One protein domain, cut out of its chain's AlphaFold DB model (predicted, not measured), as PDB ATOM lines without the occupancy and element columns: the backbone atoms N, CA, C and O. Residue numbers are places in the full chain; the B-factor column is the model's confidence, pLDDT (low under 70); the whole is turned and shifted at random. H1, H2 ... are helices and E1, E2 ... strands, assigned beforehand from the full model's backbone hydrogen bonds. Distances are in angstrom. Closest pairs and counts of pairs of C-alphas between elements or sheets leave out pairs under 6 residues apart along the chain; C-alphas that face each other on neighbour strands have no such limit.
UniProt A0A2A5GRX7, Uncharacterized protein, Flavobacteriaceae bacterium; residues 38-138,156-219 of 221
ATOM      1  N   MET A  38     -31.877  32.377 -37.469       93.25
ATOM      2  CA  MET A  38     -30.556  32.444 -36.840       93.25
ATOM      3  C   MET A  38     -29.489  32.604 -37.934       93.25
ATOM      4  O   MET A  38     -29.074  31.607 -38.539       93.25
ATOM      5  N   PRO A  39     -29.001  33.829 -38.214       93.88
ATOM      6  CA  PRO A  39     -28.133  34.052 -39.368       93.88
ATOM      7  C   PRO A  39     -26.722  33.538 -39.109       93.88
ATOM      8  O   PRO A  39     -26.084  32.931 -39.970       93.88
ATOM      9  N   ARG A  40     -26.213  33.765 -37.894       95.62
ATOM     10  CA  ARG A  40     -24.875  33.341 -37.485       95.62
ATOM     11  C   ARG A  40     -24.850  32.943 -36.016       95.62
ATOM     12  O   ARG A  40     -25.542  33.526 -35.184       95.62
ATOM     13  N   PHE A  41     -23.956  32.021 -35.685       95.25
ATOM     14  CA  PHE A  41     -23.537  31.778 -34.305       95.25
ATOM     15  C   PHE A  41     -22.014  31.726 -34.215       95.25
ATOM     16  O   PHE A  41     -21.308  31.592 -35.215       95.25
ATOM     17  N   ARG A  42     -21.485  31.773 -32.997       94.38
ATOM     18  CA  ARG A  42     -20.094  31.431 -32.695       94.38
ATOM     19  C   ARG A  42     -20.008  30.555 -31.454       94.38
ATOM     20  O   ARG A  42     -20.864  30.605 -30.573       94.38
ATOM     21  N   VAL A  43     -18.917  29.803 -31.359       90.88
ATOM     22  CA  VAL A  43     -18.528  29.089 -30.137       90.88
ATOM     23  C   VAL A  43     -17.195  29.631 -29.657       90.88
ATOM     24  O   VAL A  43     -16.171  29.451 -30.317       90.88
ATOM     25  N   LYS A  44     -17.215  30.325 -28.518       85.56
ATOM     26  CA  LYS A  44     -16.051  31.010 -27.953       85.56
ATOM     27  C   LYS A  44     -15.418  30.163 -26.852       85.56
ATOM     28  O   LYS A  44     -15.722  30.330 -25.678       85.56
ATOM     29  N   GLY A  45     -14.521  29.263 -27.237       81.38
ATOM     30  CA  GLY A  45     -13.791  28.417 -26.288       81.38
ATOM     31  C   GLY A  45     -13.531  27.019 -26.829       81.38
ATOM     32  O   GLY A  45     -14.204  26.559 -27.747       81.38
ATOM     33  N   LYS A  46     -12.528  26.329 -26.281       81.81
ATOM     34  CA  LYS A  46     -12.126  24.988 -26.748       81.81
ATOM     35  C   LYS A  46     -12.836  23.855 -26.002       81.81
ATOM     36  O   LYS A  46     -12.644  22.705 -26.371       81.81
ATOM     37  N   ASP A  47     -13.656  24.157 -25.002       81.50
ATOM     38  CA  ASP A  47     -14.229  23.171 -24.070       81.50
ATOM     39  C   ASP A  47     -15.130  22.136 -24.757       81.50
ATOM     40  O   ASP A  47     -15.379  21.036 -24.249       81.50
ATOM     41  N   TRP A  48     -15.666  22.498 -25.921       84.19
ATOM     42  CA  TRP A  48     -16.521  21.624 -26.716       84.19
ATOM     43  C   TRP A  48     -15.755  20.831 -27.766       84.19
ATOM     44  O   TRP A  48     -16.353  19.942 -28.376       84.19
ATOM     45  N   LEU A  49     -14.465  21.125 -27.952       83.56
ATOM     46  CA  LEU A  49     -13.585  20.482 -28.917       83.56
ATOM     47  C   LEU A  49     -13.031  19.201 -28.299       83.56
ATOM     48  O   LEU A  49     -12.507  19.208 -27.189       83.56
ATOM     49  N   GLY A  50     -13.136  18.089 -29.021       73.75
ATOM     50  CA  GLY A  50     -12.563  16.830 -28.560       73.75
ATOM     51  C   GLY A  50     -11.036  16.902 -28.498       73.75
ATOM     52  O   GLY A  50     -10.403  17.642 -29.263       73.75
ATOM     53  N   PHE A  51     -10.441  16.093 -27.624       73.75
ATOM     54  CA  PHE A  51      -8.990  15.942 -27.553       73.75
ATOM     55  C   PHE A  51      -8.412  15.556 -28.927       73.75
ATOM     56  O   PHE A  51      -9.013  14.774 -29.665       73.75
ATOM     57  N   GLY A  52      -7.297  16.184 -29.318       75.38
ATOM     58  CA  GLY A  52      -6.644  15.960 -30.617       75.38
ATOM     59  C   GLY A  52      -7.432  16.405 -31.862       75.38
ATOM     60  O   GLY A  52      -6.918  16.324 -32.975       75.38
ATOM     61  N   ARG A  53      -8.666  16.916 -31.736       81.75
ATOM     62  CA  ARG A  53      -9.504  17.220 -32.910       81.75
ATOM     63  C   ARG A  53      -9.090  18.516 -33.604       81.75
ATOM     64  O   ARG A  53      -8.741  19.514 -32.969       81.75
ATOM     65  N   THR A  54      -9.199  18.513 -34.931       87.06
ATOM     66  CA  THR A  54      -8.953  19.668 -35.815       87.06
ATOM     67  C   THR A  54     -10.223  20.447 -36.157       87.06
ATOM     68  O   THR A  54     -10.136  21.578 -36.633       87.06
ATOM     69  N   HIS A  55     -11.397  19.869 -35.895       89.56
ATOM     70  CA  HIS A  55     -12.700  20.455 -36.193       89.56
ATOM     71  C   HIS A  55     -13.640  20.314 -35.001       89.56
ATOM     72  O   HIS A  55     -13.674  19.266 -34.355       89.56
ATOM     73  N   GLN A  56     -14.425  21.357 -34.763       89.81
ATOM     74  CA  GLN A  56     -15.609  21.298 -33.925       89.81
ATOM     75  C   GLN A  56     -16.796  20.924 -34.809       89.81
ATOM     76  O   GLN A  56     -16.975  21.492 -35.887       89.81
ATOM     77  N   LYS A  57     -17.579  19.953 -34.350       90.06
ATOM     78  CA  LYS A  57     -18.819  19.518 -34.988       90.06
ATOM     79  C   LYS A  57     -19.962  19.838 -34.034       90.06
ATOM     80  O   LYS A  57     -19.858  19.491 -32.852       90.06
ATOM     81  N   ILE A  58     -20.989  20.516 -34.524       90.25
ATOM     82  CA  ILE A  58     -22.150  20.933 -33.743       90.25
ATOM     83  C   ILE A  58     -23.423  20.552 -34.473       90.25
ATOM     84  O   ILE A  58     -23.536  20.840 -35.654       90.25
ATOM     85  N   ASP A  59     -24.366  19.963 -33.750       88.44
ATOM     86  CA  ASP A  59     -25.764  19.913 -34.165       88.44
ATOM     87  C   ASP A  59     -26.564  20.900 -33.314       88.44
ATOM     88  O   ASP A  59     -26.392  20.945 -32.089       88.44
ATOM     89  N   VAL A  60     -27.425  21.681 -33.959       88.88
ATOM     90  CA  VAL A  60     -28.348  22.605 -33.294       88.88
ATOM     91  C   VAL A  60     -29.775  22.152 -33.573       88.88
ATOM     92  O   VAL A  60     -30.129  21.866 -34.715       88.88
ATOM     93  N   TYR A  61     -30.586  22.106 -32.527       85.12
ATOM     94  CA  TYR A  61     -31.994  21.746 -32.587       85.12
ATOM     95  C   TYR A  61     -32.838  22.856 -31.979       85.12
ATOM     96  O   TYR A  61     -32.450  23.438 -30.958       85.12
ATOM     97  N   ARG A  62     -34.000  23.089 -32.586       85.69
ATOM     98  CA  ARG A  62     -35.115  23.791 -31.956       85.69
ATOM     99  C   ARG A  62     -36.120  22.748 -31.509       85.69
ATOM    100  O   ARG A  62     -36.411  21.797 -32.228       85.69
ATOM    101  N   ALA A  63     -36.621  22.920 -30.306       78.94
ATOM    102  CA  ALA A  63     -37.730  22.161 -29.778       78.94
ATOM    103  C   ALA A  63     -38.639  23.119 -29.038       78.94
ATOM    104  O   ALA A  63     -38.204  24.165 -28.571       78.94
ATOM    105  N   THR A  64     -39.881  22.724 -28.900       75.44
ATOM    106  CA  THR A  64     -40.835  23.433 -28.069       75.44
ATOM    107  C   THR A  64     -40.698  22.913 -26.633       75.44
ATOM    108  O   THR A  64     -39.921  21.971 -26.412       75.44
ATOM    109  N   PRO A  65     -41.352  23.487 -25.611       69.12
ATOM    110  CA  PRO A  65     -41.166  23.036 -24.229       69.12
ATOM    111  C   PRO A  65     -41.556  21.561 -24.046       69.12
ATOM    112  O   PRO A  65     -40.874  20.830 -23.324       69.12
ATOM    113  N   ASP A  66     -42.574  21.116 -24.789       68.12
ATOM    114  CA  ASP A  66     -43.034  19.721 -24.869       68.12
ATOM    115  C   ASP A  66     -42.341  18.911 -25.974       68.12
ATOM    116  O   ASP A  66     -42.607  17.717 -26.158       68.12
ATOM    117  N   GLY A  67     -41.465  19.558 -26.742       65.12
ATOM    118  CA  GLY A  67     -40.726  18.948 -27.827       65.12
ATOM    119  C   GLY A  67     -39.757  17.883 -27.331       65.12
ATOM    120  O   GLY A  67     -39.136  17.995 -26.265       65.12
ATOM    121  N   LYS A  68     -39.603  16.829 -28.135       66.06
ATOM    122  CA  LYS A  68     -38.736  15.691 -27.817       66.06
ATOM    123  C   LYS A  68     -37.572  15.593 -28.789       66.06
ATOM    124  O   LYS A  68     -37.728  15.690 -30.002       66.06
ATOM    125  N   ILE A  69     -36.380  15.391 -28.236       65.31
ATOM    126  CA  ILE A  69     -35.161  15.105 -28.997       65.31
ATOM    127  C   ILE A  69     -34.618  13.793 -28.456       65.31
ATOM    128  O   ILE A  69     -34.056  13.779 -27.365       65.31
ATOM    129  N   SER A  70     -34.767  12.699 -29.192       63.66
ATOM    130  CA  SER A  70     -34.234  11.409 -28.767       63.66
ATOM    131  C   SER A  70     -32.811  11.196 -29.249       63.66
ATOM    132  O   SER A  70     -32.347  11.776 -30.237       63.66
ATOM    133  N   VAL A  71     -32.091  10.334 -28.535       57.81
ATOM    134  CA  VAL A  71     -30.779   9.882 -28.975       57.81
ATOM    135  C   VAL A  71     -30.733   8.362 -28.951       57.81
ATOM    136  O   VAL A  71     -30.654   7.735 -27.897       57.81
ATOM    137  N   LYS A  72     -30.759   7.764 -30.143       54.28
ATOM    138  CA  LYS A  72     -30.726   6.311 -30.336       54.28
ATOM    139  C   LYS A  72     -29.468   5.934 -31.108       54.28
ATOM    140  O   LYS A  72     -29.212   6.475 -32.181       54.28
ATOM    141  N   ASN A  73     -28.666   5.029 -30.553       52.28
ATOM    142  CA  ASN A  73     -27.437   4.507 -31.169       52.28
ATOM    143  C   ASN A  73     -26.464   5.617 -31.622       52.28
ATOM    144  O   ASN A  73     -25.971   5.618 -32.748       52.28
ATOM    145  N   GLY A  74     -26.249   6.635 -30.778       51.78
ATOM    146  CA  GLY A  74     -25.386   7.784 -31.098       51.78
ATOM    147  C   GLY A  74     -25.926   8.728 -32.185       51.78
ATOM    148  O   GLY A  74     -25.265   9.712 -32.528       51.78
ATOM    149  N   THR A  75     -27.128   8.464 -32.703       61.00
ATOM    150  CA  THR A  75     -27.851   9.336 -33.628       61.00
ATOM    151  C   THR A  75     -28.849  10.169 -32.842       61.00
ATOM    152  O   THR A  75     -29.750   9.631 -32.202       61.00
ATOM    153  N   ILE A  76     -28.681  11.487 -32.891       70.12
ATOM    154  CA  ILE A  76     -29.652  12.431 -32.340       70.12
ATOM    155  C   ILE A  76     -30.748  12.613 -33.385       70.12
ATOM    156  O   ILE A  76     -30.439  12.883 -34.549       70.12
ATOM    157  N   LYS A  77     -32.005  12.459 -32.979       67.12
ATOM    158  CA  LYS A  77     -33.172  12.687 -33.823       67.12
ATOM    159  C   LYS A  77     -34.099  13.675 -33.138       67.12
ATOM    160  O   LYS A  77     -34.348  13.591 -31.939       67.12
ATOM    161  N   ALA A  78     -34.588  14.627 -33.921       69.81
ATOM    162  CA  ALA A  78     -35.728  15.419 -33.509       69.81
ATOM    163  C   ALA A  78     -36.984  14.553 -33.644       69.81
ATOM    164  O   ALA A  78     -37.130  13.843 -34.640       69.81
ATOM    165  N   GLU A  79     -37.842  14.577 -32.634       70.69
ATOM    166  CA  GLU A  79     -39.131  13.891 -32.642       70.69
ATOM    167  C   GLU A  79     -40.263  14.930 -32.675       70.69
ATOM    168  O   GLU A  79     -40.127  15.993 -33.279       70.69
ATOM    169  N   SER A  80     -41.394  14.628 -32.037       72.31
ATOM    170  CA  SER A  80     -42.555  15.514 -31.966       72.31
ATOM    171  C   SER A  80     -42.178  16.914 -31.480       72.31
ATOM    172  O   SER A  80     -41.492  17.055 -30.464       72.31
ATOM    173  N   LYS A  81     -42.673  17.939 -32.190       75.06
ATOM    174  CA  LYS A  81     -42.465  19.363 -31.886       75.06
ATOM    175  C   LYS A  81     -40.984  19.739 -31.696       75.06
ATOM    176  O   LYS A  81     -40.621  20.586 -30.886       75.06
ATOM    177  N   ALA A  82     -40.095  19.086 -32.434       77.62
ATOM    178  CA  ALA A  82     -38.693  19.451 -32.517       77.62
ATOM    179  C   ALA A  82     -38.214  19.309 -33.958       77.62
ATOM    180  O   ALA A  82     -38.715  18.482 -34.715       77.62
ATOM    181  N   TYR A  83     -37.198  20.077 -34.337       82.81
ATOM    182  CA  TYR A  83     -36.535  19.906 -35.620       82.81
ATOM    183  C   TYR A  83     -35.048  20.264 -35.553       82.81
ATOM    184  O   TYR A  83     -34.567  20.973 -34.661       82.81
ATOM    185  N   ASN A  84     -34.288  19.710 -36.497       86.12
ATOM    186  CA  ASN A  84     -32.862  19.973 -36.635       86.12
ATOM    187  C   ASN A  84     -32.659  21.260 -37.446       86.12
ATOM    188  O   ASN A  84     -33.050  21.323 -38.608       86.12
ATOM    189  N   ILE A  85     -32.026  22.266 -36.842       88.31
ATOM    190  CA  ILE A  85     -31.677  23.520 -37.526       88.31
ATOM    191  C   ILE A  85     -30.502  23.292 -38.479       88.31
ATOM    192  O   ILE A  85     -30.469  23.800 -39.600       88.31
ATOM    193  N   GLY A  86     -29.504  22.534 -38.027       89.12
ATOM    194  CA  GLY A  86     -28.433  22.075 -38.893       89.12
ATOM    195  C   GLY A  86     -27.274  21.401 -38.170       89.12
ATOM    196  O   GLY A  86     -27.061  21.558 -36.962       89.12
ATOM    197  N   TYR A  87     -26.472  20.710 -38.981       90.56
ATOM    198  CA  TYR A  87     -25.145  20.223 -38.628       90.56
ATOM    199  C   TYR A  87     -24.074  21.177 -39.163       90.56
ATOM    200  O   TYR A  87     -23.988  21.446 -40.361       90.56
ATOM    201  N   PHE A  88     -23.191  21.630 -38.281       92.00
ATOM    202  CA  PHE A  88     -22.140  22.589 -38.589       92.00
ATOM    203  C   PHE A  88     -20.776  22.027 -38.210       92.00
ATOM    204  O   PHE A  88     -20.526  21.625 -37.072       92.00
ATOM    205  N   ARG A  89     -19.845  22.047 -39.166       92.00
ATOM    206  CA  ARG A  89     -18.451  21.653 -38.960       92.00
ATOM    207  C   ARG A  89     -17.542  22.842 -39.217       92.00
ATOM    208  O   ARG A  89     -17.463  23.334 -40.336       92.00
ATOM    209  N   PHE A  90     -16.783  23.249 -38.210       89.88
ATOM    210  CA  PHE A  90     -15.885  24.396 -38.313       89.88
ATOM    211  C   PHE A  90     -14.488  24.087 -37.775       89.88
ATOM    212  O   PHE A  90     -14.283  23.247 -36.895       89.88
ATOM    213  N   ARG A  91     -13.481  24.739 -38.368       90.56
ATOM    214  CA  ARG A  91     -12.065  24.505 -38.049       90.56
ATOM    215  C   ARG A  91     -11.759  24.945 -36.615       90.56
ATOM    216  O   ARG A  91     -12.177  26.019 -36.188       90.56
ATOM    217  N   LYS A  92     -10.906  24.189 -35.916       89.56
ATOM    218  CA  LYS A  92     -10.382  24.510 -34.572       89.56
ATOM    219  C   LYS A  92      -9.864  25.944 -34.475       89.56
ATOM    220  O   LYS A  92     -10.086  26.601 -33.466       89.56
ATOM    221  N   LYS A  93      -9.182  26.437 -35.515       90.12
ATOM    222  CA  LYS A  93      -8.673  27.818 -35.573       90.12
ATOM    223  C   LYS A  93      -9.798  28.850 -35.424       90.12
ATOM    224  O   LYS A  93      -9.615  29.801 -34.674       90.12
ATOM    225  N   GLY A  94     -10.946  28.629 -36.069       88.62
ATOM    226  CA  GLY A  94     -12.110  29.511 -35.965       88.62
ATOM    227  C   GLY A  94     -12.702  29.530 -34.560       88.62
ATOM    228  O   GLY A  94     -12.927  30.602 -34.014       88.62
ATOM    229  N   VAL A  95     -12.804  28.362 -33.917       87.19
ATOM    230  CA  VAL A  95     -13.238  28.245 -32.512       87.19
ATOM    231  C   VAL A  95     -12.306  28.993 -31.564       87.19
ATOM    232  O   VAL A  95     -12.754  29.751 -30.710       87.19
ATOM    233  N   LYS A  96     -10.988  28.817 -31.733       85.88
ATOM    234  CA  LYS A  96      -9.986  29.517 -30.915       85.88
ATOM    235  C   LYS A  96     -10.084  31.034 -31.057       85.88
ATOM    236  O   LYS A  96      -9.873  31.739 -30.080       85.88
ATOM    237  N   LYS A  97     -10.362  31.515 -32.270       89.31
ATOM    238  CA  LYS A  97     -10.487  32.941 -32.581       89.31
ATOM    239  C   LYS A  97     -11.895  33.499 -32.339       89.31
ATOM    240  O   LYS A  97     -12.082  34.699 -32.487       89.31
ATOM    241  N   GLY A  98     -12.872  32.661 -31.978       90.12
ATOM    242  CA  GLY A  98     -14.258  33.077 -31.759       90.12
ATOM    243  C   GLY A  98     -14.950  33.601 -33.020       90.12
ATOM    244  O   GLY A  98     -15.724  34.552 -32.933       90.12
ATOM    245  N   TRP A  99     -14.649  33.026 -34.187       94.06
ATOM    246  CA  TRP A  99     -15.258  33.443 -35.450       94.06
ATOM    247  C   TRP A  99     -16.767  33.208 -35.466       94.06
ATOM    248  O   TRP A  99     -17.257  32.188 -34.984       94.06
ATOM    249  N   TRP A 100     -17.482  34.150 -36.074       95.00
ATOM    250  CA  TRP A 100     -18.886  33.990 -36.421       95.00
ATOM    251  C   TRP A 100     -19.014  33.107 -37.658       95.00
ATOM    252  O   TRP A 100     -18.338  33.316 -38.666       95.00
ATOM    253  N   HIS A 101     -19.874  32.102 -37.567       92.88
ATOM    254  CA  HIS A 101     -20.139  31.134 -38.617       92.88
ATOM    255  C   HIS A 101     -21.503  31.417 -39.233       92.88
ATOM    256  O   HIS A 101     -22.485  31.557 -38.509       92.88
ATOM    257  N   LYS A 102     -21.539  31.509 -40.566       92.50
ATOM    258  CA  LYS A 102     -22.770  31.656 -41.346       92.50
ATOM    259  C   LYS A 102     -23.626  30.399 -41.203       92.50
ATOM    260  O   LYS A 102     -23.102  29.289 -41.308       92.50
ATOM    261  N   VAL A 103     -24.909  30.604 -40.946       88.44
ATOM    262  CA  VAL A 103     -25.918  29.562 -40.766       88.44
ATOM    263  C   VAL A 103     -27.092  29.825 -41.693       88.44
ATOM    264  O   VAL A 103     -27.364  28.974 -42.532       88.44
ATOM    265  N   ASP A 104     -27.723  30.994 -41.555       89.31
ATOM    266  CA  ASP A 104     -28.926  31.412 -42.288       89.31
ATOM    267  C   ASP A 104     -29.985  30.309 -42.340       89.31
ATOM    268  O   ASP A 104     -30.424  29.865 -43.401       89.31
ATOM    269  N   LYS A 105     -30.343  29.821 -41.151       88.00
ATOM    270  CA  LYS A 105     -31.384  28.814 -40.971       88.00
ATOM    271  C   LYS A 105     -32.515  29.385 -40.145       88.00
ATOM    272  O   LYS A 105     -32.278  30.099 -39.169       88.00
ATOM    273  N   GLU A 106     -33.723  29.034 -40.547       86.50
ATOM    274  CA  GLU A 106     -34.928  29.325 -39.795       86.50
ATOM    275  C   GLU A 106     -34.881  28.611 -38.440       86.50
ATOM    276  O   GLU A 106     -34.695  27.392 -38.347       86.50
ATOM    277  N   PHE A 107     -34.967  29.408 -37.381       84.94
ATOM    278  CA  PHE A 107     -35.084  28.957 -36.001       84.94
ATOM    279  C   PHE A 107     -36.540  28.738 -35.606       84.94
ATOM    280  O   PHE A 107     -36.795  27.896 -34.753       84.94
ATOM    281  N   ASP A 108     -37.464  29.482 -36.209       78.94
ATOM    282  CA  ASP A 108     -38.894  29.305 -36.016       78.94
ATOM    283  C   ASP A 108     -39.657  29.894 -37.207       78.94
ATOM    284  O   ASP A 108     -39.306  30.992 -37.637       78.94
ATOM    285  N   SER A 109     -40.646  29.184 -37.749       64.88
ATOM    286  CA  SER A 109     -41.420  29.629 -38.919       64.88
ATOM    287  C   SER A 109     -42.576  30.558 -38.565       64.88
ATOM    288  O   SER A 109     -43.099  31.227 -39.437       64.88
ATOM    289  N   ASP A 110     -43.009  30.589 -37.310       60.84
ATOM    290  CA  ASP A 110     -44.151  31.403 -36.867       60.84
ATOM    291  C   ASP A 110     -44.014  31.855 -35.403       60.84
ATOM    292  O   ASP A 110     -44.777  32.686 -34.916       60.84
ATOM    293  N   TRP A 111     -43.039  31.297 -34.668       63.91
ATOM    294  CA  TRP A 111     -42.984  31.365 -33.209       63.91
ATOM    295  C   TRP A 111     -44.395  31.168 -32.633       63.91
ATOM    296  O   TRP A 111     -44.864  31.994 -31.846       63.91
ATOM    297  N   ASN A 112     -45.086  30.118 -33.104       52.09
ATOM    298  CA  ASN A 112     -46.507  29.893 -32.858       52.09
ATOM    299  C   ASN A 112     -46.868  30.072 -31.378       52.09
ATOM    300  O   ASN A 112     -46.233  29.509 -30.482       52.09
ATOM    301  N   MET A 113     -47.926  30.828 -31.125       43.69
ATOM    302  CA  MET A 113     -48.363  31.262 -29.803       43.69
ATOM    303  C   MET A 113     -48.966  30.169 -28.904       43.69
ATOM    304  O   MET A 113     -49.182  30.412 -27.719       43.69
ATOM    305  N   SER A 114     -49.127  28.925 -29.375       45.25
ATOM    306  CA  SER A 114     -49.336  27.798 -28.441       45.25
ATOM    307  C   SER A 114     -48.114  27.530 -27.542       45.25
ATOM    308  O   SER A 114     -48.215  26.825 -26.536       45.25
ATOM    309  N   GLU A 115     -46.954  28.110 -27.873       55.09
ATOM    310  CA  GLU A 115     -45.678  27.867 -27.212       55.09
ATOM    311  C   GLU A 115     -44.998  29.199 -26.860       55.09
ATOM    312  O   GLU A 115     -44.170  29.737 -27.594       55.09
ATOM    313  N   ASN A 116     -45.312  29.725 -25.671       68.31
ATOM    314  CA  ASN A 116     -44.715  30.950 -25.102       68.31
ATOM    315  C   ASN A 116     -43.175  30.940 -25.040       68.31
ATOM    316  O   ASN A 116     -42.518  31.973 -24.841       68.31
ATOM    317  N   GLU A 117     -42.583  29.759 -25.168       73.81
ATOM    318  CA  GLU A 117     -41.173  29.512 -24.980       73.81
ATOM    319  C   GLU A 117     -40.677  28.530 -26.030       73.81
ATOM    320  O   GLU A 117     -41.330  27.540 -26.324       73.81
ATOM    321  N   GLN A 118     -39.487  28.780 -26.559       78.81
ATOM    322  CA  GLN A 118     -38.800  27.872 -27.469       78.81
ATOM    323  C   GLN A 118     -37.509  27.389 -26.824       78.81
ATOM    324  O   GLN A 118     -36.870  28.101 -26.052       78.81
ATOM    325  N   VAL A 119     -37.094  26.167 -27.120       79.75
ATOM    326  CA  VAL A 119     -35.906  25.544 -26.542       79.75
ATOM    327  C   VAL A 119     -34.853  25.349 -27.621       79.75
ATOM    328  O   VAL A 119     -35.025  24.572 -28.558       79.75
ATOM    329  N   ILE A 120     -33.702  25.997 -27.447       83.38
ATOM    330  CA  ILE A 120     -32.509  25.706 -28.240       83.38
ATOM    331  C   ILE A 120     -31.671  24.639 -27.538       83.38
ATOM    332  O   ILE A 120     -31.289  24.784 -26.371       83.38
ATOM    333  N   THR A 121     -31.348  23.567 -28.261       82.38
ATOM    334  CA  THR A 121     -30.458  22.507 -27.774       82.38
ATOM    335  C   THR A 121     -29.266  22.352 -28.707       82.38
ATOM    336  O   THR A 121     -29.419  22.217 -29.919       82.38
ATOM    337  N   VAL A 122     -28.057  22.362 -28.142       85.38
ATOM    338  CA  VAL A 122     -26.805  22.270 -28.904       85.38
ATOM    339  C   VAL A 122     -26.014  21.051 -28.460       85.38
ATOM    340  O   VAL A 122     -25.676  20.902 -27.279       85.38
ATOM    341  N   PHE A 123     -25.648  20.214 -29.424       82.25
ATOM    342  CA  PHE A 123     -24.813  19.039 -29.217       82.25
ATOM    343  C   PHE A 123     -23.454  19.229 -29.874       82.25
ATOM    344  O   PHE A 123     -23.353  19.657 -31.017       82.25
ATOM    345  N   SER A 124     -22.387  18.843 -29.178       84.88
ATOM    346  CA  SER A 124     -21.075  18.659 -29.800       84.88
ATOM    347  C   SER A 124     -20.896  17.199 -30.203       84.88
ATOM    348  O   SER A 124     -21.030  16.324 -29.345       84.88
ATOM    349  N   LYS A 125     -20.527  16.937 -31.458       79.56
ATOM    350  CA  LYS A 125     -20.211  15.589 -31.951       79.56
ATOM    351  C   LYS A 125     -18.711  15.301 -31.908       79.56
ATOM    352  O   LYS A 125     -17.896  16.038 -32.460       79.56
ATOM    353  N   HIS A 126     -18.358  14.166 -31.326       74.69
ATOM    354  CA  HIS A 126     -17.016  13.591 -31.233       74.69
ATOM    355  C   HIS A 126     -17.061  12.203 -31.857       74.69
ATOM    356  O   HIS A 126     -17.995  11.471 -31.590       74.69
ATOM    357  N   HIS A 127     -16.107  11.786 -32.690       59.84
ATOM    358  CA  HIS A 127     -16.079  10.374 -33.105       59.84
ATOM    359  C   HIS A 127     -15.639   9.517 -31.916       59.84
ATOM    360  O   HIS A 127     -14.443   9.346 -31.699       59.84
ATOM    361  N   PHE A 128     -16.592   9.047 -31.123       47.78
ATOM    362  CA  PHE A 128     -16.388   7.956 -30.187       47.78
ATOM    363  C   PHE A 128     -17.584   7.021 -30.357       47.78
ATOM    364  O   PHE A 128     -18.717   7.412 -30.081       47.78
ATOM    365  N   GLN A 129     -17.341   5.854 -30.953       40.94
ATOM    366  CA  GLN A 129     -18.318   4.774 -31.044       40.94
ATOM    367  C   GLN A 129     -18.453   4.190 -29.639       40.94
ATOM    368  O   GLN A 129     -17.572   3.487 -29.165       40.94
ATOM    369  N   GLY A 130     -19.515   4.575 -28.945       38.50
ATOM    370  CA  GLY A 130     -19.985   3.896 -27.748       38.50
ATOM    371  C   GLY A 130     -21.478   3.698 -27.930       38.50
ATOM    372  O   GLY A 130     -22.202   4.677 -28.133       38.50
ATOM    373  N   GLU A 131     -21.924   2.450 -27.957       34.91
ATOM    374  CA  GLU A 131     -23.341   2.112 -28.016       34.91
ATOM    375  C   GLU A 131     -23.961   2.431 -26.659       34.91
ATOM    376  O   GLU A 131     -23.736   1.768 -25.653       34.91
ATOM    377  N   THR A 132     -24.696   3.531 -26.594       35.75
ATOM    378  CA  THR A 132     -25.539   3.845 -25.445       35.75
ATOM    379  C   THR A 132     -26.816   4.442 -26.006       35.75
ATOM    380  O   THR A 132     -26.772   5.433 -26.737       35.75
ATOM    381  N   SER A 133     -27.947   3.806 -25.729       32.84
ATOM    382  CA  SER A 133     -29.279   4.350 -25.976       32.84
ATOM    383  C   SER A 133     -29.735   5.084 -24.720       32.84
ATOM    384  O   SER A 133     -29.772   4.487 -23.647       32.84
ATOM    385  N   VAL A 134     -30.074   6.367 -24.839       37.09
ATOM    386  CA  VAL A 134     -30.734   7.120 -23.765       37.09
ATOM    387  C   VAL A 134     -32.010   7.702 -24.350       37.09
ATOM    388  O   VAL A 134     -31.959   8.585 -25.208       37.09
ATOM    389  N   GLU A 135     -33.157   7.209 -23.893       31.27
ATOM    390  CA  GLU A 135     -34.434   7.859 -24.161       31.27
ATOM    391  C   GLU A 135     -34.493   9.163 -23.368       31.27
ATOM    392  O   GLU A 135     -34.617   9.183 -22.142       31.27
ATOM    393  N   LEU A 136     -34.361  10.278 -24.080       34.25
ATOM    394  CA  LEU A 136     -34.541  11.598 -23.506       34.25
ATOM    395  C   LEU A 136     -36.046  11.878 -23.404       34.25
ATOM    396  O   LEU A 136     -36.632  12.532 -24.262       34.25
ATOM    397  N   ASN A 137     -36.684  11.378 -22.347       32.38
ATOM    398  CA  ASN A 137     -38.038  11.795 -21.994       32.38
ATOM    399  C   ASN A 137     -37.999  13.241 -21.478       32.38
ATOM    400  O   ASN A 137     -37.970  13.494 -20.275       32.38
ATOM    401  N   THR A 138     -37.987  14.216 -22.386       33.78
ATOM    402  CA  THR A 138     -38.260  15.617 -22.056       33.78
ATOM    403  C   THR A 138     -39.755  15.791 -21.821       33.78
ATOM    404  O   THR A 138     -40.468  16.342 -22.647       33.78
ATOM    405  N   THR A 156     -31.952  32.923 -18.912       37.78
ATOM    406  CA  THR A 156     -32.027  31.746 -19.780       37.78
ATOM    407  C   THR A 156     -31.585  30.510 -18.990       37.78
ATOM    408  O   THR A 156     -30.402  30.397 -18.657       37.78
ATOM    409  N   LEU A 157     -32.525  29.633 -18.626       35.12
ATOM    410  CA  LEU A 157     -32.261  28.428 -17.838       35.12
ATOM    411  C   LEU A 157     -31.324  27.515 -18.631       35.12
ATOM    412  O   LEU A 157     -31.754  26.680 -19.422       35.12
ATOM    413  N   SER A 158     -30.016  27.706 -18.460       35.84
ATOM    414  CA  SER A 158     -29.004  26.836 -19.036       35.84
ATOM    415  C   SER A 158     -28.781  25.671 -18.084       35.84
ATOM    416  O   SER A 158     -27.865  25.684 -17.259       35.84
ATOM    417  N   SER A 159     -29.633  24.656 -18.160       33.62
ATOM    418  CA  SER A 159     -29.408  23.414 -17.425       33.62
ATOM    419  C   SER A 159     -28.164  22.741 -18.011       33.62
ATOM    420  O   SER A 159     -28.144  22.332 -19.175       33.62
ATOM    421  N   LYS A 160     -27.098  22.612 -17.215       33.84
ATOM    422  CA  LYS A 160     -25.867  21.898 -17.591       33.84
ATOM    423  C   LYS A 160     -26.099  20.384 -17.506       33.84
ATOM    424  O   LYS A 160     -25.388  19.689 -16.789       33.84
ATOM    425  N   VAL A 161     -27.111  19.861 -18.198       38.06
ATOM    426  CA  VAL A 161     -27.365  18.416 -18.220       38.06
ATOM    427  C   VAL A 161     -26.302  17.777 -19.109       38.06
ATOM    428  O   VAL A 161     -26.311  17.927 -20.331       38.06
ATOM    429  N   LYS A 162     -25.319  17.114 -18.488       38.56
ATOM    430  CA  LYS A 162     -24.270  16.363 -19.191       38.56
ATOM    431  C   LYS A 162     -24.840  15.038 -19.684       38.56
ATOM    432  O   LYS A 162     -24.535  13.982 -19.142       38.56
ATOM    433  N   ILE A 163     -25.637  15.092 -20.738       44.19
ATOM    434  CA  ILE A 163     -26.077  13.885 -21.429       44.19
ATOM    435  C   ILE A 163     -25.021  13.572 -22.487       44.19
ATOM    436  O   ILE A 163     -24.848  14.304 -23.466       44.19
ATOM    437  N   THR A 164     -24.227  12.536 -22.221       47.62
ATOM    438  CA  THR A 164     -23.288  11.961 -23.189       47.62
ATOM    439  C   THR A 164     -23.959  10.732 -23.774       47.62
ATOM    440  O   THR A 164     -24.260   9.808 -23.030       47.62
ATOM    441  N   VAL A 165     -24.198  10.722 -25.084       49.53
ATOM    442  CA  VAL A 165     -24.782   9.568 -25.777       49.53
ATOM    443  C   VAL A 165     -23.882   9.213 -26.947       49.53
ATOM    444  O   VAL A 165     -23.818   9.928 -27.953       49.53
ATOM    445  N   GLY A 166     -23.119   8.135 -26.766       58.28
ATOM    446  CA  GLY A 166     -22.056   7.710 -27.668       58.28
ATOM    447  C   GLY A 166     -21.125   8.855 -28.069       58.28
ATOM    448  O   GLY A 166     -20.396   9.436 -27.265       58.28
ATOM    449  N   SER A 167     -21.193   9.194 -29.351       64.12
ATOM    450  CA  SER A 167     -20.392  10.205 -30.030       64.12
ATOM    451  C   SER A 167     -20.803  11.650 -29.698       64.12
ATOM    452  O   SER A 167     -19.997  12.575 -29.834       64.12
ATOM    453  N   ALA A 168     -22.039  11.893 -29.264       69.56
ATOM    454  CA  ALA A 168     -22.567  13.238 -29.076       69.56
ATOM    455  C   ALA A 168     -22.687  13.617 -27.594       69.56
ATOM    456  O   ALA A 168     -23.055  12.816 -26.740       69.56
ATOM    457  N   LYS A 169     -22.373  14.877 -27.281       74.44
ATOM    458  CA  LYS A 169     -22.519  15.454 -25.938       74.44
ATOM    459  C   LYS A 169     -23.440  16.654 -26.005       74.44
ATOM    460  O   LYS A 169     -23.111  17.604 -26.722       74.44
ATOM    461  N   GLN A 170     -24.530  16.638 -25.245       76.69
ATOM    462  CA  GLN A 170     -25.355  17.825 -25.046       76.69
ATOM    463  C   GLN A 170     -24.532  18.871 -24.290       76.69
ATOM    464  O   GLN A 170     -23.904  18.577 -23.270       76.69
ATOM    465  N   ARG A 171     -24.464  20.086 -24.832       80.12
ATOM    466  CA  ARG A 171     -23.668  21.184 -24.267       80.12
ATOM    467  C   ARG A 171     -24.525  22.324 -23.758       80.12
ATOM    468  O   ARG A 171     -24.170  22.942 -22.759       80.12
ATOM    469  N   VAL A 172     -25.622  22.589 -24.458       79.06
ATOM    470  CA  VAL A 172     -26.572  23.648 -24.143       79.06
ATOM    471  C   VAL A 172     -27.975  23.089 -24.275       79.06
ATOM    472  O   VAL A 172     -28.271  22.404 -25.249       79.06
ATOM    473  N   LYS A 173     -28.817  23.430 -23.304       79.38
ATOM    474  CA  LYS A 173     -30.269  23.473 -23.420       79.38
ATOM    475  C   LYS A 173     -30.695  24.797 -22.805       79.38
ATOM    476  O   LYS A 173     -30.273  25.081 -21.687       79.38
ATOM    477  N   ALA A 174     -31.419  25.613 -23.551       79.19
ATOM    478  CA  ALA A 174     -31.838  26.932 -23.109       79.19
ATOM    479  C   ALA A 174     -33.249  27.221 -23.586       79.19
ATOM    480  O   ALA A 174     -33.548  27.058 -24.765       79.19
ATOM    481  N   GLN A 175     -34.069  27.681 -22.654       81.12
ATOM    482  CA  GLN A 175     -35.419  28.148 -22.911       81.12
ATOM    483  C   GLN A 175     -35.382  29.640 -23.232       81.12
ATOM    484  O   GLN A 175     -34.705  30.423 -22.561       81.12
ATOM    485  N   LEU A 176     -36.062  30.009 -24.304       81.81
ATOM    486  CA  LEU A 176     -36.116  31.336 -24.884       81.81
ATOM    487  C   LEU A 176     -37.573  31.781 -24.838       81.81
ATOM    488  O   LEU A 176     -38.403  31.266 -25.580       81.81
ATOM    489  N   SER A 177     -37.880  32.728 -23.957       81.00
ATOM    490  CA  SER A 177     -39.209  33.337 -23.905       81.00
ATOM    491  C   SER A 177     -39.392  34.300 -25.077       81.00
ATOM    492  O   SER A 177     -38.518  35.144 -25.311       81.00
ATOM    493  N   ARG A 178     -40.549  34.233 -25.754       78.12
ATOM    494  CA  ARG A 178     -40.925  35.175 -26.829       78.12
ATOM    495  C   ARG A 178     -40.763  36.622 -26.370       78.12
ATOM    496  O   ARG A 178     -40.061  37.410 -27.002       78.12
ATOM    497  N   ARG A 179     -41.300  36.942 -25.186       78.75
ATOM    498  CA  ARG A 179     -41.210  38.273 -24.568       78.75
ATOM    499  C   ARG A 179     -39.772  38.756 -24.430       78.75
ATOM    500  O   ARG A 179     -39.481  39.909 -24.738       78.75
ATOM    501  N   GLN A 180     -38.868  37.901 -23.955       79.00
ATOM    502  CA  GLN A 180     -37.465  38.285 -23.793       79.00
ATOM    503  C   GLN A 180     -36.773  38.469 -25.141       79.00
ATOM    504  O   GLN A 180     -36.007  39.414 -25.304       79.00
ATOM    505  N   VAL A 181     -37.031  37.589 -26.106       83.19
ATOM    506  CA  VAL A 181     -36.389  37.641 -27.423       83.19
ATOM    507  C   VAL A 181     -36.806  38.895 -28.196       83.19
ATOM    508  O   VAL A 181     -35.922  39.622 -28.648       83.19
ATOM    509  N   LEU A 182     -38.104  39.209 -28.249       83.62
ATOM    510  CA  LEU A 182     -38.636  40.361 -28.994       83.62
ATOM    511  C   LEU A 182     -38.333  41.713 -28.335       83.62
ATOM    512  O   LEU A 182     -38.026  42.690 -29.017       83.62
ATOM    513  N   SER A 183     -38.311  41.768 -27.001       83.56
ATOM    514  CA  SER A 183     -37.938  43.001 -26.287       83.56
ATOM    515  C   SER A 183     -36.443  43.325 -26.372       83.56
ATOM    516  O   SER A 183     -36.019  44.405 -25.962       83.56
ATOM    517  N   THR A 184     -35.627  42.406 -26.900       86.69
ATOM    518  CA  THR A 184     -34.173  42.567 -27.010       86.69
ATOM    519  C   THR A 184     -33.649  42.076 -28.363       86.69
ATOM    520  O   THR A 184     -32.700  41.294 -28.418       86.69
ATOM    521  N   ILE A 185     -34.259  42.516 -29.464       87.62
ATOM    522  CA  ILE A 185     -33.811  42.240 -30.842       87.62
ATOM    523  C   ILE A 185     -32.508  42.989 -31.145       87.62
ATOM    524  O   ILE A 185     -31.543  42.402 -31.641       87.62
ATOM    525  N   VAL A 186     -32.450  44.276 -30.803       89.94
ATOM    526  CA  VAL A 186     -31.315  45.173 -31.042       89.94
ATOM    527  C   VAL A 186     -30.757  45.772 -29.755       89.94
ATOM    528  O   VAL A 186     -31.408  45.832 -28.708       89.94
ATOM    529  N   GLY A 187     -29.517  46.247 -29.847       87.81
ATOM    530  CA  GLY A 187     -28.801  46.860 -28.737       87.81
ATOM    531  C   GLY A 187     -28.184  45.844 -27.775       87.81
ATOM    532  O   GLY A 187     -28.347  44.628 -27.883       87.81
ATOM    533  N   LYS A 188     -27.403  46.357 -26.824       80.81
ATOM    534  CA  LYS A 188     -26.563  45.544 -25.928       80.81
ATOM    535  C   LYS A 188     -27.353  44.612 -25.009       80.81
ATOM    536  O   LYS A 188     -26.844  43.546 -24.667       80.81
ATOM    537  N   GLY A 189     -28.588  44.978 -24.659       76.62
ATOM    538  CA  GLY A 189     -29.438  44.204 -23.753       76.62
ATOM    539  C   GLY A 189     -28.709  43.805 -22.463       76.62
ATOM    540  O   GLY A 189     -27.767  44.463 -22.033       76.62
ATOM    541  N   ILE A 190     -29.119  42.686 -21.866       70.38
ATOM    542  CA  ILE A 190     -28.521  42.153 -20.625       70.38
ATOM    543  C   ILE A 190     -27.161  41.478 -20.891       70.38
ATOM    544  O   ILE A 190     -26.324  41.353 -20.000       70.38
ATOM    545  N   THR A 191     -26.912  41.039 -22.125       74.56
ATOM    546  CA  THR A 191     -25.676  40.338 -22.505       74.56
ATOM    547  C   THR A 191     -24.491  41.273 -22.740       74.56
ATOM    548  O   THR A 191     -23.361  40.793 -22.846       74.56
ATOM    549  N   ASN A 192     -24.731  42.587 -22.797       84.31
ATOM    550  CA  ASN A 192     -23.739  43.625 -23.075       84.31
ATOM    551  C   ASN A 192     -22.953  43.425 -24.381       84.31
ATOM    552  O   ASN A 192     -21.871  43.987 -24.557       84.31
ATOM    553  N   GLU A 193     -23.502  42.656 -25.321       90.31
ATOM    554  CA  GLU A 193     -22.850  42.324 -26.581       90.31
ATOM    555  C   GLU A 193     -23.817  42.487 -27.756       90.31
ATOM    556  O   GLU A 193     -24.971  42.055 -27.704       90.31
ATOM    557  N   THR A 194     -23.320  43.095 -28.832       94.62
ATOM    558  CA  THR A 194     -24.029  43.231 -30.106       94.62
ATOM    559  C   THR A 194     -23.218  42.650 -31.256       94.62
ATOM    560  O   THR A 194     -21.998  42.486 -31.173       94.62
ATOM    561  N   TYR A 195     -23.910  42.329 -32.346       95.44
ATOM    562  CA  TYR A 195     -23.304  41.982 -33.624       95.44
ATOM    563  C   TYR A 195     -23.907  42.852 -34.722       95.44
ATOM    564  O   TYR A 195     -25.123  42.869 -34.906       95.44
ATOM    565  N   THR A 196     -23.051  43.570 -35.447       96.19
ATOM    566  CA  THR A 196     -23.482  44.411 -36.564       96.19
ATOM    567  C   THR A 196     -23.637  43.567 -37.823       96.19
ATOM    568  O   THR A 196     -22.670  42.961 -38.286       96.19
ATOM    569  N   ASP A 197     -24.838  43.550 -38.397       94.25
ATOM    570  CA  ASP A 197     -25.140  42.871 -39.659       94.25
ATOM    571  C   ASP A 197     -26.102  43.725 -40.491       94.25
ATOM    572  O   ASP A 197     -27.169  44.104 -40.012       94.25
ATOM    573  N   GLY A 198     -25.717  44.073 -41.720       90.56
ATOM    574  CA  GLY A 198     -26.514  44.969 -42.570       90.56
ATOM    575  C   GLY A 198     -26.786  46.346 -41.948       90.56
ATOM    576  O   GLY A 198     -27.879  46.874 -42.101       90.56
ATOM    577  N   GLY A 199     -25.835  46.899 -41.184       92.25
ATOM    578  CA  GLY A 199     -25.983  48.199 -40.509       92.25
ATOM    579  C   GLY A 199     -26.789  48.172 -39.202       92.25
ATOM    580  O   GLY A 199     -26.792  49.160 -38.474       92.25
ATOM    581  N   VAL A 200     -27.407  47.043 -38.850       93.25
ATOM    582  CA  VAL A 200     -28.215  46.888 -37.630       93.25
ATOM    583  C   VAL A 200     -27.393  46.213 -36.534       93.25
ATOM    584  O   VAL A 200     -26.701  45.226 -36.788       93.25
ATOM    585  N   GLN A 201     -27.469  46.729 -35.304       95.44
ATOM    586  CA  GLN A 201     -26.781  46.163 -34.138       95.44
ATOM    587  C   GLN A 201     -27.685  45.186 -33.384       95.44
ATOM    588  O   GLN A 201     -28.380  45.569 -32.441       95.44
ATOM    589  N   TYR A 202     -27.650  43.915 -33.772       95.00
ATOM    590  CA  TYR A 202     -28.446  42.873 -33.126       95.00
ATOM    591  C   TYR A 202     -27.903  42.523 -31.750       95.00
ATOM    592  O   TYR A 202     -26.687  42.457 -31.548       95.00
ATOM    593  N   ASN A 203     -28.801  42.241 -30.812       93.62
ATOM    594  CA  ASN A 203     -28.437  41.729 -29.504       93.62
ATOM    595  C   ASN A 203     -27.871  40.309 -29.621       93.62
ATOM    596  O   ASN A 203     -28.499  39.415 -30.194       93.62
ATOM    597  N   VAL A 204     -26.704  40.070 -29.027       93.56
ATOM    598  CA  VAL A 204     -26.123  38.728 -28.978       93.56
ATOM    599  C   VAL A 204     -26.688  37.976 -27.782       93.56
ATOM    600  O   VAL A 204     -26.411  38.316 -26.634       93.56
ATOM    601  N   LYS A 205     -27.429  36.901 -28.045       89.25
ATOM    602  CA  LYS A 205     -27.833  35.908 -27.047       89.25
ATOM    603  C   LYS A 205     -26.650  35.007 -26.720       89.25
ATOM    604  O   LYS A 205     -25.857  34.649 -27.596       89.25
ATOM    605  N   LYS A 206     -26.523  34.615 -25.453       88.00
ATOM    606  CA  LYS A 206     -25.405  33.792 -24.981       88.00
ATOM    607  C   LYS A 206     -25.888  32.683 -24.063       88.00
ATOM    608  O   LYS A 206     -26.534  32.948 -23.056       88.00
ATOM    609  N   VAL A 207     -25.488  31.455 -24.379       82.38
ATOM    610  CA  VAL A 207     -25.710  30.285 -23.531       82.38
ATOM    611  C   VAL A 207     -24.401  29.520 -23.386       82.38
ATOM    612  O   VAL A 207     -23.910  28.877 -24.317       82.38
ATOM    613  N   GLY A 208     -23.783  29.635 -22.210       81.94
ATOM    614  CA  GLY A 208     -22.417  29.164 -21.996       81.94
ATOM    615  C   GLY A 208     -21.437  29.829 -22.969       81.94
ATOM    616  O   GLY A 208     -21.303  31.054 -22.991       81.94
ATOM    617  N   ILE A 209     -20.750  29.019 -23.779       86.81
ATOM    618  CA  ILE A 209     -19.801  29.496 -24.799       86.81
ATOM    619  C   ILE A 209     -20.411  29.627 -26.202       86.81
ATOM    620  O   ILE A 209     -19.694  29.986 -27.137       86.81
ATOM    621  N   PHE A 210     -21.702  29.333 -26.365       89.44
ATOM    622  CA  PHE A 210     -22.430  29.500 -27.620       89.44
ATOM    623  C   PHE A 210     -23.111  30.865 -27.638       89.44
ATOM    624  O   PHE A 210     -23.870  31.203 -26.730       89.44
ATOM    625  N   SER A 211     -22.802  31.655 -28.659       93.12
ATOM    626  CA  SER A 211     -23.377  32.980 -28.874       93.12
ATOM    627  C   SER A 211     -24.051  33.022 -30.235       93.12
ATOM    628  O   SER A 211     -23.483  32.531 -31.206       93.12
ATOM    629  N   PHE A 212     -25.226  33.624 -30.314       94.00
ATOM    630  CA  PHE A 212     -26.025  33.734 -31.532       94.00
ATOM    631  C   PHE A 212     -26.846  35.023 -31.491       94.00
ATOM    632  O   PHE A 212     -26.918  35.681 -30.457       94.00
ATOM    633  N   TYR A 213     -27.447  35.398 -32.610       94.38
ATOM    634  CA  TYR A 213     -28.460  36.449 -32.666       94.38
ATOM    635  C   TYR A 213     -29.567  36.015 -33.619       94.38
ATOM    636  O   TYR A 213     -29.374  35.093 -34.419       94.38
ATOM    637  N   PHE A 214     -30.709  36.682 -33.516       92.38
ATOM    638  CA  PHE A 214     -31.853  36.436 -34.374       92.38
ATOM    639  C   PHE A 214     -32.135  37.628 -35.275       92.38
ATOM    640  O   PHE A 214     -31.847  38.774 -34.929       92.38
ATOM    641  N   LYS A 215     -32.707  37.319 -36.433       91.94
ATOM    642  CA  LYS A 215     -33.434  38.257 -37.279       91.94
ATOM    643  C   LYS A 215     -34.883  37.813 -37.302       91.94
ATOM    644  O   LYS A 215     -35.144  36.638 -37.549       91.94
ATOM    645  N   HIS A 216     -35.785  38.744 -37.039       88.12
ATOM    646  CA  HIS A 216     -37.216  38.482 -37.036       88.12
ATOM    647  C   HIS A 216     -37.831  39.172 -38.240       88.12
ATOM    648  O   HIS A 216     -37.567  40.351 -38.476       88.12
ATOM    649  N   TYR A 217     -38.611  38.423 -38.996       83.94
ATOM    650  CA  TYR A 217     -39.379  38.916 -40.117       83.94
ATOM    651  C   TYR A 217     -40.837  38.970 -39.697       83.94
ATOM    652  O   TYR A 217     -41.335  38.019 -39.094       83.94
ATOM    653  N   TYR A 218     -41.480  40.090 -39.997       76.75
ATOM    654  CA  TYR A 218     -42.876  40.320 -39.692       76.75
ATOM    655  C   TYR A 218     -43.661  40.714 -40.947       76.75
ATOM    656  O   TYR A 218     -43.103  41.319 -41.869       76.75
ATOM    657  N   THR A 219     -44.932  40.349 -40.986       67.44
ATOM    658  CA  THR A 219     -45.959  40.878 -41.883       67.44
ATOM    659  C   THR A 219     -47.064  41.462 -41.013       67.44
ATOM    660  O   THR A 219     -47.151  41.125 -39.845       67.44
TER     661      THR A 219
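AT A GLANCE: This is residues 38 to 138 and 156 to 219 of the 221 residues of an uncharacterized protein of Flavobacteriaceae bacterium (UniProt A0A2A5GRX7). Two four-stranded sheets, E6-E1-E12-E11 and the twisted E5-E2-E7-E8, make a sandwich with their strands crossed at 30 degrees, and the small hairpin E3-E4 covers part of the second sheet's other face. The hairpin E9-E10 lies beyond the first sheet, where E10 runs on into E11; the short helix H1 sits at one end of the sandwich, and H2 follows E8. The printed part has 165 residues with two named helices and thirteen named strands, in the order E1 to E5, H1, E6 to E8, H2, E9 to E13; the sheets are antiparallel and the class is mostly strand. The whole is compact, with a radius of gyration of the C-alphas of 15.7 A and spans of 45 by 39 by 23 A.

HOW THE PARTS SIT: E1, residues 38 to 43, is staggered between E6, residues 101 to 108, at N 103 and O 39, 2.8 A, and E12, residues 210 to 212, at N 42 and O 211, 2.8 A. E11, residues 205 to 207, forms a hairpin with E12, with N 205 and O 212 at 2.8 A. E2, residues 55 to 63, is an inner strand between E5, residues 82 to 91, with N 58 and O 88 at 2.8 A, and E7, residues 117 to 125, with N 61 and O 121 at 2.9 A. E8, residues 168 to 177, is the edge strand beside E7, with N 176 and O 118 at 2.7 A. These two sheets, part of a stack of sheets, face to face in turn, are 9.2 A centre to centre where they face each other; the closest C-alphas of E5 and E6, Ile 85 and Lys 105, are 6.3 A apart. The hairpin of E3, residues 69 to 72, and E4, residues 75 to 78, has N 77 and O 70 at 2.8 A and faces the sheet E5-E2-E7-E8 at 9.6 A. H1, residues 92 to 97, only grazes both large sheets, and H2, residues 178 to 182, only just grazes the sheet of E8, with 5 pairs of C-alphas within 10 A. In both helices every O i to N i+4 pair is within hydrogen-bond range. E9, residues 194 to 197, and E10, residues 200 to 203, form a hairpin with N 195 and O 202 at 2.9 A. E13, residues 215 to 218, pairs with no named strand and is near E6.

IN THESE COORDINATES: E1 begins at C-alpha 38, (-30.556, 32.444, -36.840), and E13 ends at C-alpha 218, (-42.876, 40.320, -39.692). From first to last C-alpha E5 measures 27.7 A, E8 26.6 A, E7 26.1 A and E2 25.9 A. E6, 19.0 A, bends by 56 degrees at residue 104.

THE WHOLE: The C-alphas of Gly 52 and Thr 219, the two farthest apart, are 47.9 A apart. Residues 139 to 155 are not printed, and C-alphas 138 and 156 are 17.4 A apart across this cut. The links E1 to E2 and H2 to E9 are long. Mean pLDDT of the printed part is 75.6; 47 residues are under 70, among them 127 to 138 and 156 to 168.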